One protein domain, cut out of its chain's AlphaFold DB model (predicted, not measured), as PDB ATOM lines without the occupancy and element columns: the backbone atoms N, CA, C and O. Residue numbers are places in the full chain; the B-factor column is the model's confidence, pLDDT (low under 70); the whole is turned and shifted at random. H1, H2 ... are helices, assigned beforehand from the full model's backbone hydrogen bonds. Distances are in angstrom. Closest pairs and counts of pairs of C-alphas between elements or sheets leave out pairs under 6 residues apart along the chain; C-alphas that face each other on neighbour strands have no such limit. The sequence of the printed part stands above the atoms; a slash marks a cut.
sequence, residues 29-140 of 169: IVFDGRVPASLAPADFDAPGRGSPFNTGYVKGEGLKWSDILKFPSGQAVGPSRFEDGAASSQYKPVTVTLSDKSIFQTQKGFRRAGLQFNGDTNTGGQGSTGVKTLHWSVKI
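AT A GLANCE: This is residues 29 to 140 of the 169 residues of the protein "GH131_N domain-containing protein" of Magnaporthiopsis poae (strain ATCC 64411 / 73-15) (UniProt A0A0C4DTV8). Look first for loops: there is little regular structure, and long loops make most of the body, with short helices H1 and H2 packed together and H3 far from them, at one end of the longest axis. Two short antiparallel pairings, residues 35 to 36 with 91 to 92 and 69 to 70 with 95 to 96, tie loops together. The printed part has 112 residues with three named helices, H1, H2, H3 in chain order, and no named strand; the class is all helix, with 13 residues in named elements. It is compact, radius of gyration of the C-alphas 14.9 A, spanning 44 by 40 by 27 A.

HOW THE PARTS SIT: Start at H3, residues 85 to 89; it is apart from H1, residues 41 to 44, and from H2, residues 65 to 68. H1 and H2 touch; their closest C-alphas, of Pro 41 and Ser 66, are 4.6 A apart. In H3, 0 of 1 O i to N i+4 pairs but 2 of 2 O i to N i+3 pairs are within hydrogen-bond range; H1 and H2 are too short for an i+4 pair.

IN THESE COORDINATES: Find C-alpha 85 at (-19.519, 34.325, -19.355); H3 runs 8.2 A to C-alpha 89. H1 begins at C-alpha 41, (-3.015, 16.265, -24.368), and spans 5.8 A; H2 spans 5.1 A.

THE WHOLE: The farthest C-alphas, of Gly 85 and Lys 108, are 44.1 A apart. The printed part has no cut; both links are long. Residues 74 to 79 and 84 to 87 are under pLDDT 70.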
ATOM      1  N   ILE A  29     -20.593  30.084 -36.897       87.00
ATOM      2  CA  ILE A  29     -19.284  29.459 -36.698       87.00
ATOM      3  C   ILE A  29     -19.172  28.285 -37.670       87.00
ATOM      4  O   ILE A  29     -19.990  27.370 -37.647       87.00
ATOM      5  N   VAL A  30     -18.158  28.331 -38.531       89.88
ATOM      6  CA  VAL A  30     -17.883  27.277 -39.519       89.88
ATOM      7  C   VAL A  30     -17.000  26.196 -38.906       89.88
ATOM      8  O   VAL A  30     -17.303  25.015 -39.015       89.88
ATOM      9  N   PHE A  31     -15.944  26.611 -38.204       89.81
ATOM     10  CA  PHE A  31     -15.082  25.737 -37.418       89.81
ATOM     11  C   PHE A  31     -14.878  26.339 -36.032       89.81
ATOM     12  O   PHE A  31     -14.502  27.508 -35.917       89.81
ATOM     13  N   ASP A  32     -15.107  25.540 -34.991       90.31
ATOM     14  CA  ASP A  32     -14.804  25.920 -33.614       90.31
ATOM     15  C   ASP A  32     -13.495  25.256 -33.173       90.31
ATOM     16  O   ASP A  32     -13.420  24.043 -32.990       90.31
ATOM     17  N   GLY A  33     -12.440  26.062 -33.056       91.00
ATOM     18  CA  GLY A  33     -11.103  25.613 -32.650       91.00
ATOM     19  C   GLY A  33     -10.841  25.701 -31.158       91.00
ATOM     20  O   GLY A  33      -9.715  25.445 -30.728       91.00
ATOM     21  N   ARG A  34     -11.825  26.124 -30.361       91.00
ATOM     22  CA  ARG A  34     -11.639  26.240 -28.919       91.00
ATOM     23  C   ARG A  34     -11.516  24.847 -28.318       91.00
ATOM     24  O   ARG A  34     -12.307  23.954 -28.601       91.00
ATOM     25  N   VAL A  35     -10.496  24.650 -27.488       91.56
ATOM     26  CA  VAL A  35     -10.192  23.343 -26.896       91.56
ATOM     27  C   VAL A  35     -11.083  23.130 -25.674       91.56
ATOM     28  O   VAL A  35     -10.951  23.900 -24.719       91.56
ATOM     29  N   PRO A  36     -11.953  22.101 -25.646       92.19
ATOM     30  CA  PRO A  36     -12.777  21.822 -24.478       92.19
ATOM     31  C   PRO A  36     -11.938  21.598 -23.216       92.19
ATOM     32  O   PRO A  36     -10.900  20.927 -23.234       92.19
ATOM     33  N   ALA A  37     -12.414  22.121 -22.089       90.25
ATOM     34  CA  ALA A  37     -11.747  22.037 -20.796       90.25
ATOM     35  C   ALA A  37     -11.551  20.588 -20.312       90.25
ATOM     36  O   ALA A  37     -10.645  20.335 -19.519       90.25
ATOM     37  N   SER A  38     -12.322  19.630 -20.831       92.50
ATOM     38  CA  SER A  38     -12.224  18.202 -20.512       92.50
ATOM     39  C   SER A  38     -11.090  17.456 -21.226       92.50
ATOM     40  O   SER A  38     -10.684  16.407 -20.733       92.50
ATOM     41  N   LEU A  39     -10.555  17.963 -22.345       94.31
ATOM     42  CA  LEU A  39      -9.575  17.204 -23.140       94.31
ATOM     43  C   LEU A  39      -8.227  17.059 -22.427       94.31
ATOM     44  O   LEU A  39      -7.743  18.006 -21.814       94.31
ATOM     45  N   ALA A  40      -7.567  15.917 -22.554       94.81
ATOM     46  CA  ALA A  40      -6.171  15.714 -22.177       94.81
ATOM     47  C   ALA A  40      -5.246  15.906 -23.400       94.81
ATOM     48  O   ALA A  40      -5.706  15.791 -24.535       94.81
ATOM     49  N   PRO A  41      -3.930  16.157 -23.225       94.00
ATOM     50  CA  PRO A  41      -3.015  16.265 -24.368       94.00
ATOM     51  C   PRO A  41      -3.022  15.014 -25.262       94.00
ATOM     52  O   PRO A  41      -2.943  15.128 -26.480       94.00
ATOM     53  N   ALA A  42      -3.200  13.828 -24.670       95.88
ATOM     54  CA  ALA A  42      -3.297  12.559 -25.395       95.88
ATOM     55  C   ALA A  42      -4.539  12.454 -26.302       95.88
ATOM     56  O   ALA A  42      -4.529  11.696 -27.270       95.88
ATOM     57  N   ASP A  43      -5.599  13.230 -26.049       96.06
ATOM     58  CA  ASP A  43      -6.789  13.239 -26.914       96.06
ATOM     59  C   ASP A  43      -6.522  13.900 -28.275       96.06
ATOM     60  O   ASP A  43      -7.332  13.789 -29.190       96.06
ATOM     61  N   PHE A  44      -5.372  14.555 -28.450       94.88
ATOM     62  CA  PHE A  44      -4.943  15.110 -29.731       94.88
ATOM     63  C   PHE A  44      -4.174  14.093 -30.585       94.88
ATOM     64  O   PHE A  44      -3.889  14.368 -31.748       94.88
ATOM     65  N   ASP A  45      -3.836  12.918 -30.049       95.19
ATOM     66  CA  ASP A  45      -3.003  11.936 -30.755       95.19
ATOM     67  C   ASP A  45      -3.797  11.009 -31.678       95.19
ATOM     68  O   ASP A  45      -3.225  10.438 -32.607       95.19
ATOM     69  N   ALA A  46      -5.105  10.863 -31.448       93.25
ATOM     70  CA  ALA A  46      -5.971   9.971 -32.213       93.25
ATOM     71  C   ALA A  46      -7.292  10.648 -32.625       93.25
ATOM     72  O   ALA A  46      -7.844  11.447 -31.863       93.25
ATOM     73  N   PRO A  47      -7.821  10.340 -33.823       91.56
ATOM     74  CA  PRO A  47      -9.102  10.874 -34.270       91.56
ATOM     75  C   PRO A  47     -10.253  10.381 -33.381       91.56
ATOM     76  O   PRO A  47     -10.158   9.345 -32.724       91.56
ATOM     77  N   GLY A  48     -11.366  11.121 -33.366       90.50
ATOM     78  CA  GLY A  48     -12.583  10.723 -32.641       90.50
ATOM     79  C   GLY A  48     -12.520  10.891 -31.117       90.50
ATOM     80  O   GLY A  48     -13.420  10.444 -30.415       90.50
ATOM     81  N   ARG A  49     -11.485  11.553 -30.592       93.75
ATOM     82  CA  ARG A  49     -11.286  11.800 -29.150       93.75
ATOM     83  C   ARG A  49     -11.828  13.151 -28.663       93.75
ATOM     84  O   ARG A  49     -11.563  13.554 -27.538       93.75
ATOM     85  N   GLY A  50     -12.575  13.861 -29.509       92.31
ATOM     86  CA  GLY A  50     -13.158  15.170 -29.191       92.31
ATOM     87  C   GLY A  50     -12.238  16.369 -29.440       92.31
ATOM     88  O   GLY A  50     -12.685  17.500 -29.277       92.31
ATOM     89  N   SER A  51     -10.987  16.155 -29.870       93.31
ATOM     90  CA  SER A  51     -10.125  17.247 -30.342       93.31
ATOM     91  C   SER A  51     -10.724  17.921 -31.586       93.31
ATOM     92  O   SER A  51     -11.124  17.215 -32.519       93.31
ATOM     93  N   PRO A  52     -10.753  19.268 -31.651       92.88
ATOM     94  CA  PRO A  52     -11.213  19.993 -32.833       92.88
ATOM     95  C   PRO A  52     -10.176  20.008 -33.969       92.88
ATOM     96  O   PRO A  52     -10.428  20.596 -35.019       92.88
ATOM     97  N   PHE A  53      -9.010  19.377 -33.784       92.50
ATOM     98  CA  PHE A  53      -7.904  19.410 -34.737       92.50
ATOM     99  C   PHE A  53      -7.535  18.029 -35.281       92.50
ATOM    100  O   PHE A  53      -7.715  17.004 -34.623       92.50
ATOM    101  N   ASN A  54      -6.983  18.016 -36.492       88.56
ATOM    102  CA  ASN A  54      -6.448  16.825 -37.137       88.56
ATOM    103  C   ASN A  54      -5.182  16.319 -36.415       88.56
ATOM    104  O   ASN A  54      -4.335  17.099 -35.971       88.56
ATOM    105  N   THR A  55      -5.022  14.999 -36.325       87.25
ATOM    106  CA  THR A  55      -3.951  14.357 -35.549       87.25
ATOM    107  C   THR A  55      -2.666  14.076 -36.341       87.25
ATOM    108  O   THR A  55      -1.619  13.820 -35.739       87.25
ATOM    109  N   GLY A  56      -2.719  14.129 -37.676       78.56
ATOM    110  CA  GLY A  56      -1.686  13.568 -38.554       78.56
ATOM    111  C   GLY A  56      -0.697  14.554 -39.181       78.56
ATOM    112  O   GLY A  56       0.364  14.126 -39.626       78.56
ATOM    113  N   TYR A  57      -0.996  15.854 -39.225       77.25
ATOM    114  CA  TYR A  57      -0.269  16.780 -40.102       77.25
ATOM    115  C   TYR A  57       0.437  17.933 -39.372       77.25
ATOM    116  O   TYR A  57       0.070  18.329 -38.273       77.25
ATOM    117  N   VAL A  58       1.480  18.458 -40.029       86.38
ATOM    118  CA  VAL A  58       2.293  19.634 -39.657       86.38
ATOM    119  C   VAL A  58       2.964  19.542 -38.276       86.38
ATOM    120  O   VAL A  58       2.914  20.475 -37.479       86.38
ATOM    121  N   LYS A  59       3.657  18.433 -38.004       90.56
ATOM    122  CA  LYS A  59       4.523  18.260 -36.824       90.56
ATOM    123  C   LYS A  59       5.758  17.414 -37.133       90.56
ATOM    124  O   LYS A  59       5.841  16.800 -38.192       90.56
ATOM    125  N   GLY A  60       6.720  17.400 -36.212       90.19
ATOM    126  CA  GLY A  60       7.930  16.589 -36.337       90.19
ATOM    127  C   GLY A  60       7.645  15.101 -36.550       90.19
ATOM    128  O   GLY A  60       6.689  14.567 -35.984       90.19
ATOM    129  N   GLU A  61       8.472  14.433 -37.351       88.88
ATOM    130  CA  GLU A  61       8.360  12.988 -37.566       88.88
ATOM    131  C   GLU A  61       8.509  12.218 -36.242       88.88
ATOM    132  O   GLU A  61       9.380  12.512 -35.424       88.88
ATOM    133  N   GLY A  62       7.607  11.263 -36.001       88.88
ATOM    134  CA  GLY A  62       7.567  10.477 -34.765       88.88
ATOM    135  C   GLY A  62       7.035  11.206 -33.524       88.88
ATOM    136  O   GLY A  62       6.863  10.559 -32.493       88.88
ATOM    137  N   LEU A  63       6.733  12.511 -33.591       92.94
ATOM    138  CA  LEU A  63       6.150  13.242 -32.461       92.94
ATOM    139  C   LEU A  63       4.640  13.018 -32.346       92.94
ATOM    140  O   LEU A  63       3.880  13.103 -33.320       92.94
ATOM    141  N   LYS A  64       4.174  12.828 -31.116       95.06
ATOM    142  CA  LYS A  64       2.760  12.914 -30.755       95.06
ATOM    143  C   LYS A  64       2.368  14.363 -30.485       95.06
ATOM    144  O   LYS A  64       3.211  15.205 -30.180       95.06
ATOM    145  N   TRP A  65       1.084  14.681 -30.622       94.88
ATOM    146  CA  TRP A  65       0.606  16.000 -30.212       94.88
ATOM    147  C   TRP A  65       0.723  16.168 -28.697       94.88
ATOM    148  O   TRP A  65       1.054  17.262 -28.254       94.88
ATOM    149  N   SER A  66       0.599  15.091 -27.919       95.75
ATOM    150  CA  SER A  66       0.895  15.100 -26.482       95.75
ATOM    151  C   SER A  66       2.332  15.512 -26.131       95.75
ATOM    152  O   SER A  66       2.567  15.994 -25.026       95.75
ATOM    153  N   ASP A  67       3.294  15.337 -27.045       94.88
ATOM    154  CA  ASP A  67       4.693  15.743 -26.834       94.88
ATOM    155  C   ASP A  67       4.897  17.249 -27.076       94.88
ATOM    156  O   ASP A  67       5.844  17.854 -26.573       94.88
ATOM    157  N   ILE A  68       4.009  17.847 -27.873       93.88
ATOM    158  CA  ILE A  68       4.096  19.219 -28.385       93.88
ATOM    159  C   ILE A  68       3.198  20.157 -27.577       93.88
ATOM    160  O   ILE A  68       3.594  21.284 -27.266       93.88
ATOM    161  N   LEU A  69       1.983  19.709 -27.267       93.75
ATOM    162  CA  LEU A  69       0.945  20.491 -26.614       93.75
ATOM    163  C   LEU A  69       1.050  20.362 -25.101       93.75
ATOM    164  O   LEU A  69       1.094  19.268 -24.542       93.75
ATOM    165  N   LYS A  70       1.017  21.506 -24.427       90.69
ATOM    166  CA  LYS A  70       0.908  21.581 -22.973       90.69
ATOM    167  C   LYS A  70      -0.325  22.385 -22.618       90.69
ATOM    168  O   LYS A  70      -0.597  23.408 -23.241       90.69
ATOM    169  N   PHE A  71      -1.047  21.955 -21.594       89.31
ATOM    170  CA  PHE A  71      -2.053  22.817 -20.990       89.31
ATOM    171  C   PHE A  71      -1.393  23.643 -19.894       89.31
ATOM    172  O   PHE A  71      -0.706  23.070 -19.043       89.31
ATOM    173  N   PRO A  72      -1.534  24.976 -19.929       79.00
ATOM    174  CA  PRO A  72      -0.968  25.802 -18.884       79.00
ATOM    175  C   PRO A  72      -1.600  25.457 -17.532       79.00
ATOM    176  O   PRO A  72      -2.815  25.307 -17.424       79.00
ATOM    177  N   SER A  73      -0.765  25.341 -16.504       71.19
ATOM    178  CA  SER A  73      -1.175  25.120 -15.116       71.19
ATOM    179  C   SER A  73      -0.871  26.356 -14.262       71.19
ATOM    180  O   SER A  73       0.154  27.007 -14.469       71.19
ATOM    181  N   GLY A  74      -1.715  26.649 -13.268       61.12
ATOM    182  CA  GLY A  74      -1.527  27.757 -12.317       61.12
ATOM    183  C   GLY A  74      -2.055  29.119 -12.801       61.12
ATOM    184  O   GLY A  74      -2.655  29.220 -13.868       61.12
ATOM    185  N   GLN A  75      -1.824  30.190 -12.025       48.19
ATOM    186  CA  GLN A  75      -2.346  31.545 -12.307       48.19
ATOM    187  C   GLN A  75      -1.789  32.206 -13.591       48.19
ATOM    188  O   GLN A  75      -2.223  33.295 -13.963       48.19
ATOM    189  N   ALA A  76      -0.828  31.582 -14.284       54.72
ATOM    190  CA  ALA A  76      -0.148  32.163 -15.445       54.72
ATOM    191  C   ALA A  76      -1.066  32.374 -16.668       54.72
ATOM    192  O   ALA A  76      -0.756  33.193 -17.549       54.72
ATOM    193  N   VAL A  77      -2.201  31.668 -16.724       64.62
ATOM    194  CA  VAL A  77      -3.159  31.756 -17.829       64.62
ATOM    195  C   VAL A  77      -4.585  31.711 -17.281       64.62
ATOM    196  O   VAL A  77      -5.205  30.658 -17.199       64.62
ATOM    197  N   GLY A  78      -5.103  32.874 -16.872       65.44
ATOM    198  CA  GLY A  78      -6.545  33.045 -16.688       65.44
ATOM    199  C   GLY A  78      -7.307  32.798 -18.001       65.44
ATOM    200  O   GLY A  78      -6.676  32.721 -19.063       65.44
ATOM    201  N   PRO A  79      -8.647  32.680 -17.954       68.50
ATOM    202  CA  PRO A  79      -9.450  32.545 -19.166       68.50
ATOM    203  C   PRO A  79      -9.109  33.668 -20.148       68.50
ATOM    204  O   PRO A  79      -8.768  34.788 -19.748       68.50
ATOM    205  N   SER A  80      -9.153  33.363 -21.446       74.38
ATOM    206  CA  SER A  80      -8.964  34.398 -22.459       74.38
ATOM    207  C   SER A  80      -9.984  35.509 -22.211       74.38
ATOM    208  O   SER A  80     -11.164  35.244 -22.003       74.38
ATOM    209  N   ARG A  81      -9.528  36.767 -22.248       77.31
ATOM    210  CA  ARG A  81     -10.388  37.950 -22.055       77.31
ATOM    211  C   ARG A  81     -11.524  38.048 -23.083       77.31
ATOM    212  O   ARG A  81     -12.407  38.882 -22.933       77.31
ATOM    213  N   PHE A  82     -11.417  37.269 -24.159       77.50
ATOM    214  CA  PHE A  82     -12.355  37.220 -25.271       77.50
ATOM    215  C   PHE A  82     -13.332  36.040 -25.171       77.50
ATOM    216  O   PHE A  82     -14.202  35.926 -26.023       77.50
ATOM    217  N   GLU A  83     -13.197  35.176 -24.159       74.44
ATOM    218  CA  GLU A  83     -14.204  34.157 -23.848       74.44
ATOM    219  C   GLU A  83     -15.224  34.770 -22.892       74.44
ATOM    220  O   GLU A  83     -14.869  35.302 -21.836       74.44
ATOM    221  N   ASP A  84     -16.496  34.733 -23.272       69.00
ATOM    222  CA  ASP A  84     -17.576  35.331 -22.503       69.00
ATOM    223  C   ASP A  84     -18.116  34.380 -21.421       69.00
ATOM    224  O   ASP A  84     -18.039  33.155 -21.516       69.00
ATOM    225  N   GLY A  85     -18.664  34.974 -20.355       67.69
ATOM    226  CA  GLY A  85     -19.519  34.325 -19.355       67.69
ATOM    227  C   GLY A  85     -19.230  32.844 -19.075       67.69
ATOM    228  O   GLY A  85     -18.155  32.478 -18.598       67.69
ATOM    229  N   ALA A  86     -20.219  31.990 -19.355       64.88
ATOM    230  CA  ALA A  86     -20.163  30.551 -19.095       64.88
ATOM    231  C   ALA A  86     -19.130  29.799 -19.963       64.88
ATOM    232  O   ALA A  86     -18.580  28.791 -19.509       64.88
ATOM    233  N   ALA A  87     -18.821  30.296 -21.169       69.44
ATOM    234  CA  ALA A  87     -17.879  29.666 -22.096       69.44
ATOM    235  C   ALA A  87     -16.435  29.691 -21.570       69.44
ATOM    236  O   ALA A  87     -15.664  28.768 -21.833       69.44
ATOM    237  N   SER A  88     -16.093  30.678 -20.733       74.06
ATOM    238  CA  SER A  88     -14.777  30.782 -20.084       74.06
ATOM    239  C   SER A  88     -14.378  29.548 -19.253       74.06
ATOM    240  O   SER A  88     -13.191  29.299 -19.061       74.06
ATOM    241  N   SER A  89     -15.359  28.762 -18.789       80.12
ATOM    242  CA  SER A  89     -15.146  27.506 -18.050       80.12
ATOM    243  C   SER A  89     -15.203  26.249 -18.930       80.12
ATOM    244  O   SER A  89     -14.762  25.178 -18.516       80.12
ATOM    245  N   GLN A  90     -15.743  26.373 -20.146       86.81
ATOM    246  CA  GLN A  90     -15.927  25.264 -21.084       86.81
ATOM    247  C   GLN A  90     -14.701  25.031 -21.958       86.81
ATOM    248  O   GLN A  90     -14.510  23.916 -22.445       86.81
ATOM    249  N   TYR A  91     -13.863  26.053 -22.131       88.56
ATOM    250  CA  TYR A  91     -12.693  26.008 -22.996       88.56
ATOM    251  C   TYR A  91     -11.421  26.372 -22.247       88.56
ATOM    252  O   TYR A  91     -11.439  27.082 -21.243       88.56
ATOM    253  N   LYS A  92     -10.288  25.889 -22.755       87.62
ATOM    254  CA  LYS A  92      -8.967  26.209 -22.219       87.62
ATOM    255  C   LYS A  92      -7.966  26.535 -23.324       87.62
ATOM    256  O   LYS A  92      -8.078  26.020 -24.436       87.62
ATOM    257  N   PRO A  93      -6.956  27.360 -23.026       88.44
ATOM    258  CA  PRO A  93      -5.857  27.596 -23.946       88.44
ATOM    259  C   PRO A  93      -4.919  26.387 -24.021       88.44
ATOM    260  O   PRO A  93      -4.799  25.593 -23.085       88.44
ATOM    261  N   VAL A  94      -4.192  26.298 -25.131       89.62
ATOM    262  CA  VAL A  94      -3.114  25.331 -25.336       89.62
ATOM    263  C   VAL A  94      -1.801  26.064 -25.587       89.62
ATOM    264  O   VAL A  94      -1.752  27.064 -26.301       89.62
ATOM    265  N   THR A  95      -0.722  25.569 -24.994       90.25
ATOM    266  CA  THR A  95       0.645  25.986 -25.297       90.25
ATOM    267  C   THR A  95       1.222  25.032 -26.330       90.25
ATOM    268  O   THR A  95       1.291  23.827 -26.094       90.25
ATOM    269  N   VAL A  96       1.675  25.571 -27.457       91.69
ATOM    270  CA  VAL A  96       2.415  24.819 -28.474       91.69
ATOM    271  C   VAL A  96       3.905  24.974 -28.189       91.69
ATOM    272  O   VAL A  96       4.385  26.093 -28.017       91.69
ATOM    273  N   THR A  97       4.641  23.866 -28.126       91.56
ATOM    274  CA  THR A  97       6.093  23.882 -27.905       91.56
ATOM    275  C   THR A  97       6.852  23.424 -29.144       91.56
ATOM    276  O   THR A  97       6.426  22.522 -29.859       91.56
ATOM    277  N   LEU A  98       7.991  24.061 -29.410       92.19
ATOM    278  CA  LEU A  98       8.901  23.677 -30.485       92.19
ATOM    279  C   LEU A  98      10.206  23.166 -29.881       92.19
ATOM    280  O   LEU A  98      10.694  23.694 -28.883       92.19
ATOM    281  N   SER A  99      10.780  22.147 -30.506       91.44
ATOM    282  CA  SER A  99      12.083  21.588 -30.144       91.44
ATOM    283  C   SER A  99      12.881  21.258 -31.401       91.44
ATOM    284  O   SER A  99      12.396  21.438 -32.520       91.44
ATOM    285  N   ASP A 100      14.099  20.751 -31.233       92.44
ATOM    286  CA  ASP A 100      14.943  20.309 -32.353       92.44
ATOM    287  C   ASP A 100      14.308  19.143 -33.130       92.44
ATOM    288  O   ASP A 100      14.633  18.915 -34.290       92.44
ATOM    289  N   LYS A 101      13.349  18.436 -32.515       92.75
ATOM    290  CA  LYS A 101      12.580  17.358 -33.150       92.75
ATOM    291  C   LYS A 101      11.417  17.861 -34.007       92.75
ATOM    292  O   LYS A 101      10.811  17.068 -34.718       92.75
ATOM    293  N   SER A 102      11.074  19.150 -33.963       92.81
ATOM    294  CA  SER A 102       9.928  19.728 -34.684       92.81
ATOM    295  C   SER A 102      10.198  19.917 -36.189       92.81
ATOM    296  O   SER A 102       9.883  20.964 -36.748       92.81
ATOM    297  N   ILE A 103      10.786  18.917 -36.851       91.56
ATOM    298  CA  ILE A 103      11.144  18.918 -38.276       91.56
ATOM    299  C   ILE A 103      10.066  18.157 -39.056       91.56
ATOM    300  O   ILE A 103       9.973  16.934 -38.978       91.56
ATOM    301  N   PHE A 104       9.240  18.880 -39.811       89.44
ATOM    302  CA  PHE A 104       8.180  18.291 -40.633       89.44
ATOM    303  C   PHE A 104       8.725  17.863 -42.000       89.44
ATOM    304  O   PHE A 104       9.408  18.648 -42.654       89.44
ATOM    305  N   GLN A 105       8.419  16.636 -42.438       89.62
ATOM    306  CA  GLN A 105       8.814  16.079 -43.746       89.62
ATOM    307  C   GLN A 105      10.289  16.320 -44.117       89.62
ATOM    308  O   GLN A 105      10.606  16.706 -45.238       89.62
ATOM    309  N   THR A 106      11.210  16.136 -43.167       89.25
ATOM    310  CA  THR A 106      12.662  16.340 -43.358       89.25
ATOM    311  C   THR A 106      13.081  17.755 -43.801       89.25
ATOM    312  O   THR A 106      14.238  17.967 -44.163       89.25
ATOM    313  N   GLN A 107      12.183  18.748 -43.734       87.88
ATOM    314  CA  GLN A 107      12.456  20.134 -44.115       87.88
ATOM    315  C   GLN A 107      13.390  20.791 -43.096       87.88
ATOM    316  O   GLN A 107      12.963  21.298 -42.059       87.88
ATOM    317  N   LYS A 108      14.688  20.771 -43.391       84.88
ATOM    318  CA  LYS A 108      15.707  21.456 -42.592       84.88
ATOM    319  C   LYS A 108      15.663  22.953 -42.910       84.88
ATOM    320  O   LYS A 108      15.513  23.330 -44.067       84.88
ATOM    321  N   GLY A 109      15.756  23.790 -41.880       87.62
ATOM    322  CA  GLY A 109      15.664  25.255 -41.985       87.62
ATOM    323  C   GLY A 109      14.512  25.858 -41.179       87.62
ATOM    324  O   GLY A 109      14.607  27.004 -40.755       87.62
ATOM    325  N   PHE A 110      13.471  25.074 -40.870       88.62
ATOM    326  CA  PHE A 110      12.323  25.536 -40.081       88.62
ATOM    327  C   PHE A 110      11.867  24.486 -39.074       88.62
ATOM    328  O   PHE A 110      12.014  23.282 -39.286       88.62
ATOM    329  N   ARG A 111      11.247  24.954 -37.990       93.06
ATOM    330  CA  ARG A 111      10.551  24.113 -37.011       93.06
ATOM    331  C   ARG A 111       9.052  24.336 -37.152       93.06
ATOM    332  O   ARG A 111       8.619  25.483 -37.224       93.06
ATOM    333  N   ARG A 112       8.258  23.263 -37.213       91.44
ATOM    334  CA  ARG A 112       6.815  23.339 -37.493       91.44
ATOM    335  C   ARG A 112       5.997  22.548 -36.476       91.44
ATOM    336  O   ARG A 112       6.287  21.389 -36.190       91.44
ATOM    337  N   ALA A 113       4.952  23.198 -35.979       92.44
ATOM    338  CA  ALA A 113       3.852  22.601 -35.237       92.44
ATOM    339  C   ALA A 113       2.592  23.402 -35.590       92.44
ATOM    340  O   ALA A 113       2.445  24.543 -35.160       92.44
ATOM    341  N   GLY A 114       1.731  22.844 -36.439       90.50
ATOM    342  CA  GLY A 114       0.523  23.504 -36.932       90.50
ATOM    343  C   GLY A 114      -0.716  22.666 -36.662       90.50
ATOM    344  O   GLY A 114      -0.857  21.582 -37.214       90.50
ATOM    345  N   LEU A 115      -1.618  23.175 -35.827       91.00
ATOM    346  CA  LEU A 115      -2.932  22.571 -35.632       91.00
ATOM    347  C   LEU A 115      -3.831  22.949 -36.814       91.00
ATOM    348  O   LEU A 115      -4.019  24.129 -37.101       91.00
ATOM    349  N   GLN A 116      -4.368  21.946 -37.503       89.50
ATOM    350  CA  GLN A 116      -5.324  22.116 -38.599       89.50
ATOM    351  C   GLN A 116      -6.708  21.685 -38.126       89.50
ATOM    352  O   GLN A 116      -6.808  20.684 -37.417       89.50
ATOM    353  N   PHE A 117      -7.762  22.412 -38.500       89.69
ATOM    354  CA  PHE A 117      -9.131  22.044 -38.131       89.69
ATOM    355  C   PHE A 117      -9.468  20.630 -38.605       89.69
ATOM    356  O   PHE A 117      -9.173  20.240 -39.737       89.69
ATOM    357  N   ASN A 118     -10.078  19.846 -37.723       87.38
ATOM    358  CA  ASN A 118     -10.577  18.533 -38.083       87.38
ATOM    359  C   ASN A 118     -11.759  18.682 -39.055       87.38
ATOM    360  O   ASN A 118     -12.647  19.500 -38.830       87.38
ATOM    361  N   GLY A 119     -11.776  17.882 -40.120       81.19
ATOM    362  CA  GLY A 119     -12.832  17.924 -41.134       81.19
ATOM    363  C   GLY A 119     -12.718  19.055 -42.162       81.19
ATOM    364  O   GLY A 119     -13.546  19.101 -43.068       81.19
ATOM    365  N   ASP A 120     -11.705  19.926 -42.080       85.00
ATOM    366  CA  ASP A 120     -11.405  20.847 -43.179       85.00
ATOM    367  C   ASP A 120     -10.679  20.115 -44.317       85.00
ATOM    368  O   ASP A 120      -9.891  19.190 -44.095       85.00
ATOM    369  N   THR A 121     -10.951  20.525 -45.552       81.69
ATOM    370  CA  THR A 121     -10.382  19.908 -46.754       81.69
ATOM    371  C   THR A 121      -9.433  20.876 -47.442       81.69
ATOM    372  O   THR A 121      -9.767  22.044 -47.619       81.69
ATOM    373  N   ASN A 122      -8.291  20.373 -47.924       72.44
ATOM    374  CA  ASN A 122      -7.245  21.176 -48.581       72.44
ATOM    375  C   ASN A 122      -7.743  22.071 -49.730       72.44
ATOM    376  O   ASN A 122      -7.108  23.071 -50.053       72.44
ATOM    377  N   THR A 123      -8.834  21.702 -50.401       79.19
ATOM    378  CA  THR A 123      -9.402  22.478 -51.505       79.19
ATOM    379  C   THR A 123     -10.918  22.457 -51.408       79.19
ATOM    380  O   THR A 123     -11.504  21.393 -51.231       79.19
ATOM    381  N   GLY A 124     -11.547  23.631 -51.509       81.25
ATOM    382  CA  GLY A 124     -13.008  23.762 -51.483       81.25
ATOM    383  C   GLY A 124     -13.650  23.509 -50.116       81.25
ATOM    384  O   GLY A 124     -14.870  23.386 -50.036       81.25
ATOM    385  N   GLY A 125     -12.858  23.445 -49.040       83.94
ATOM    386  CA  GLY A 125     -13.377  23.306 -47.680       83.94
ATOM    387  C   GLY A 125     -14.196  24.522 -47.256       83.94
ATOM    388  O   GLY A 125     -14.026  25.627 -47.791       83.94
ATOM    389  N   GLN A 126     -15.070  24.345 -46.264       85.19
ATOM    390  CA  GLN A 126     -15.938  25.424 -45.780       85.19
ATOM    391  C   GLN A 126     -15.141  26.631 -45.255       85.19
ATOM    392  O   GLN A 126     -15.612  27.765 -45.358       85.19
ATOM    393  N   GLY A 127     -13.915  26.409 -44.762       83.25
ATOM    394  CA  GLY A 127     -13.004  27.469 -44.317       83.25
ATOM    395  C   GLY A 127     -12.441  28.328 -45.451       83.25
ATOM    396  O   GLY A 127     -12.036  29.461 -45.212       83.25
ATOM    397  N   SER A 128     -12.465  27.821 -46.688       83.44
ATOM    398  CA  SER A 128     -11.912  28.477 -47.883       83.44
ATOM    399  C   SER A 128     -12.971  29.064 -48.827       83.44
ATOM    400  O   SER A 128     -12.629  29.706 -49.817       83.44
ATOM    401  N   THR A 129     -14.262  28.860 -48.537       85.81
ATOM    402  CA  THR A 129     -15.360  29.287 -49.417       85.81
ATOM    403  C   THR A 129     -15.970  30.610 -48.954       85.81
ATOM    404  O   THR A 129     -16.480  30.713 -47.837       85.81
ATOM    405  N   GLY A 130     -16.000  31.614 -49.835       86.81
ATOM    406  CA  GLY A 130     -16.570  32.937 -49.556       86.81
ATOM    407  C   GLY A 130     -15.755  33.745 -48.538       86.81
ATOM    408  O   GLY A 130     -14.577  33.489 -48.323       86.81
ATOM    409  N   VAL A 131     -16.392  34.728 -47.897       87.31
ATOM    410  CA  VAL A 131     -15.740  35.539 -46.856       87.31
ATOM    411  C   VAL A 131     -15.825  34.813 -45.515       87.31
ATOM    412  O   VAL A 131     -16.891  34.324 -45.121       87.31
ATOM    413  N   LYS A 132     -14.685  34.717 -44.829       85.81
ATOM    414  CA  LYS A 132     -14.539  34.095 -43.511       85.81
ATOM    415  C   LYS A 132     -13.663  34.966 -42.623       85.81
ATOM    416  O   LYS A 132     -12.793  35.683 -43.111       85.81
ATOM    417  N   THR A 133     -13.891  34.878 -41.320       87.31
ATOM    418  CA  THR A 133     -13.088  35.568 -40.309       87.31
ATOM    419  C   THR A 133     -12.459  34.526 -39.402       87.31
ATOM    420  O   THR A 133     -13.165  33.727 -38.791       87.31
ATOM    421  N   LEU A 134     -11.129  34.525 -39.325       87.44
ATOM    422  CA  LEU A 134     -10.388  33.680 -38.397       87.44
ATOM    423  C   LEU A 134     -10.142  34.457 -37.105       87.44
ATOM    424  O   LEU A 134      -9.399  35.438 -37.093       87.44
ATOM    425  N   HIS A 135     -10.742  33.988 -36.016       87.06
ATOM    426  CA  HIS A 135     -10.486  34.507 -34.680       87.06
ATOM    427  C   HIS A 135      -9.481  33.607 -33.972       87.06
ATOM    428  O   HIS A 135      -9.671  32.396 -33.879       87.06
ATOM    429  N   TRP A 136      -8.413  34.201 -33.453       87.81
ATOM    430  CA  TRP A 136      -7.454  33.513 -32.600       87.81
ATOM    431  C   TRP A 136      -6.832  34.509 -31.626       87.81
ATOM    432  O   TRP A 136      -6.868  35.722 -31.830       87.81
ATOM    433  N   SER A 137      -6.295  33.998 -30.527       85.88
ATOM    434  CA  SER A 137      -5.612  34.791 -29.509       85.88
ATOM    435  C   SER A 137      -4.315  34.101 -29.135       85.88
ATOM    436  O   SER A 137      -4.260  32.876 -29.043       85.88
ATOM    437  N   VAL A 138      -3.272  34.892 -28.905       87.50
ATOM    438  CA  VAL A 138      -1.941  34.380 -28.585       87.50
ATOM    439  C   VAL A 138      -1.311  35.168 -27.461       87.50
ATOM    440  O   VAL A 138      -1.502  36.376 -27.320       87.50
ATOM    441  N   LYS A 139      -0.548  34.450 -26.649       86.00
ATOM    442  CA  LYS A 139       0.260  34.994 -25.570       86.00
ATOM    443  C   LYS A 139       1.577  34.231 -25.548       86.00
ATOM    444  O   LYS A 139       1.574  33.003 -25.601       86.00
ATOM    445  N   ILE A 140       2.685  34.959 -25.451       87.50
ATOM    446  CA  ILE A 140       3.996  34.354 -25.213       87.50
ATOM    447  C   ILE A 140       4.040  33.876 -23.761       87.50
ATOM    448  O   ILE A 140       3.689  34.617 -22.841       87.50
TER     449      ILE A 140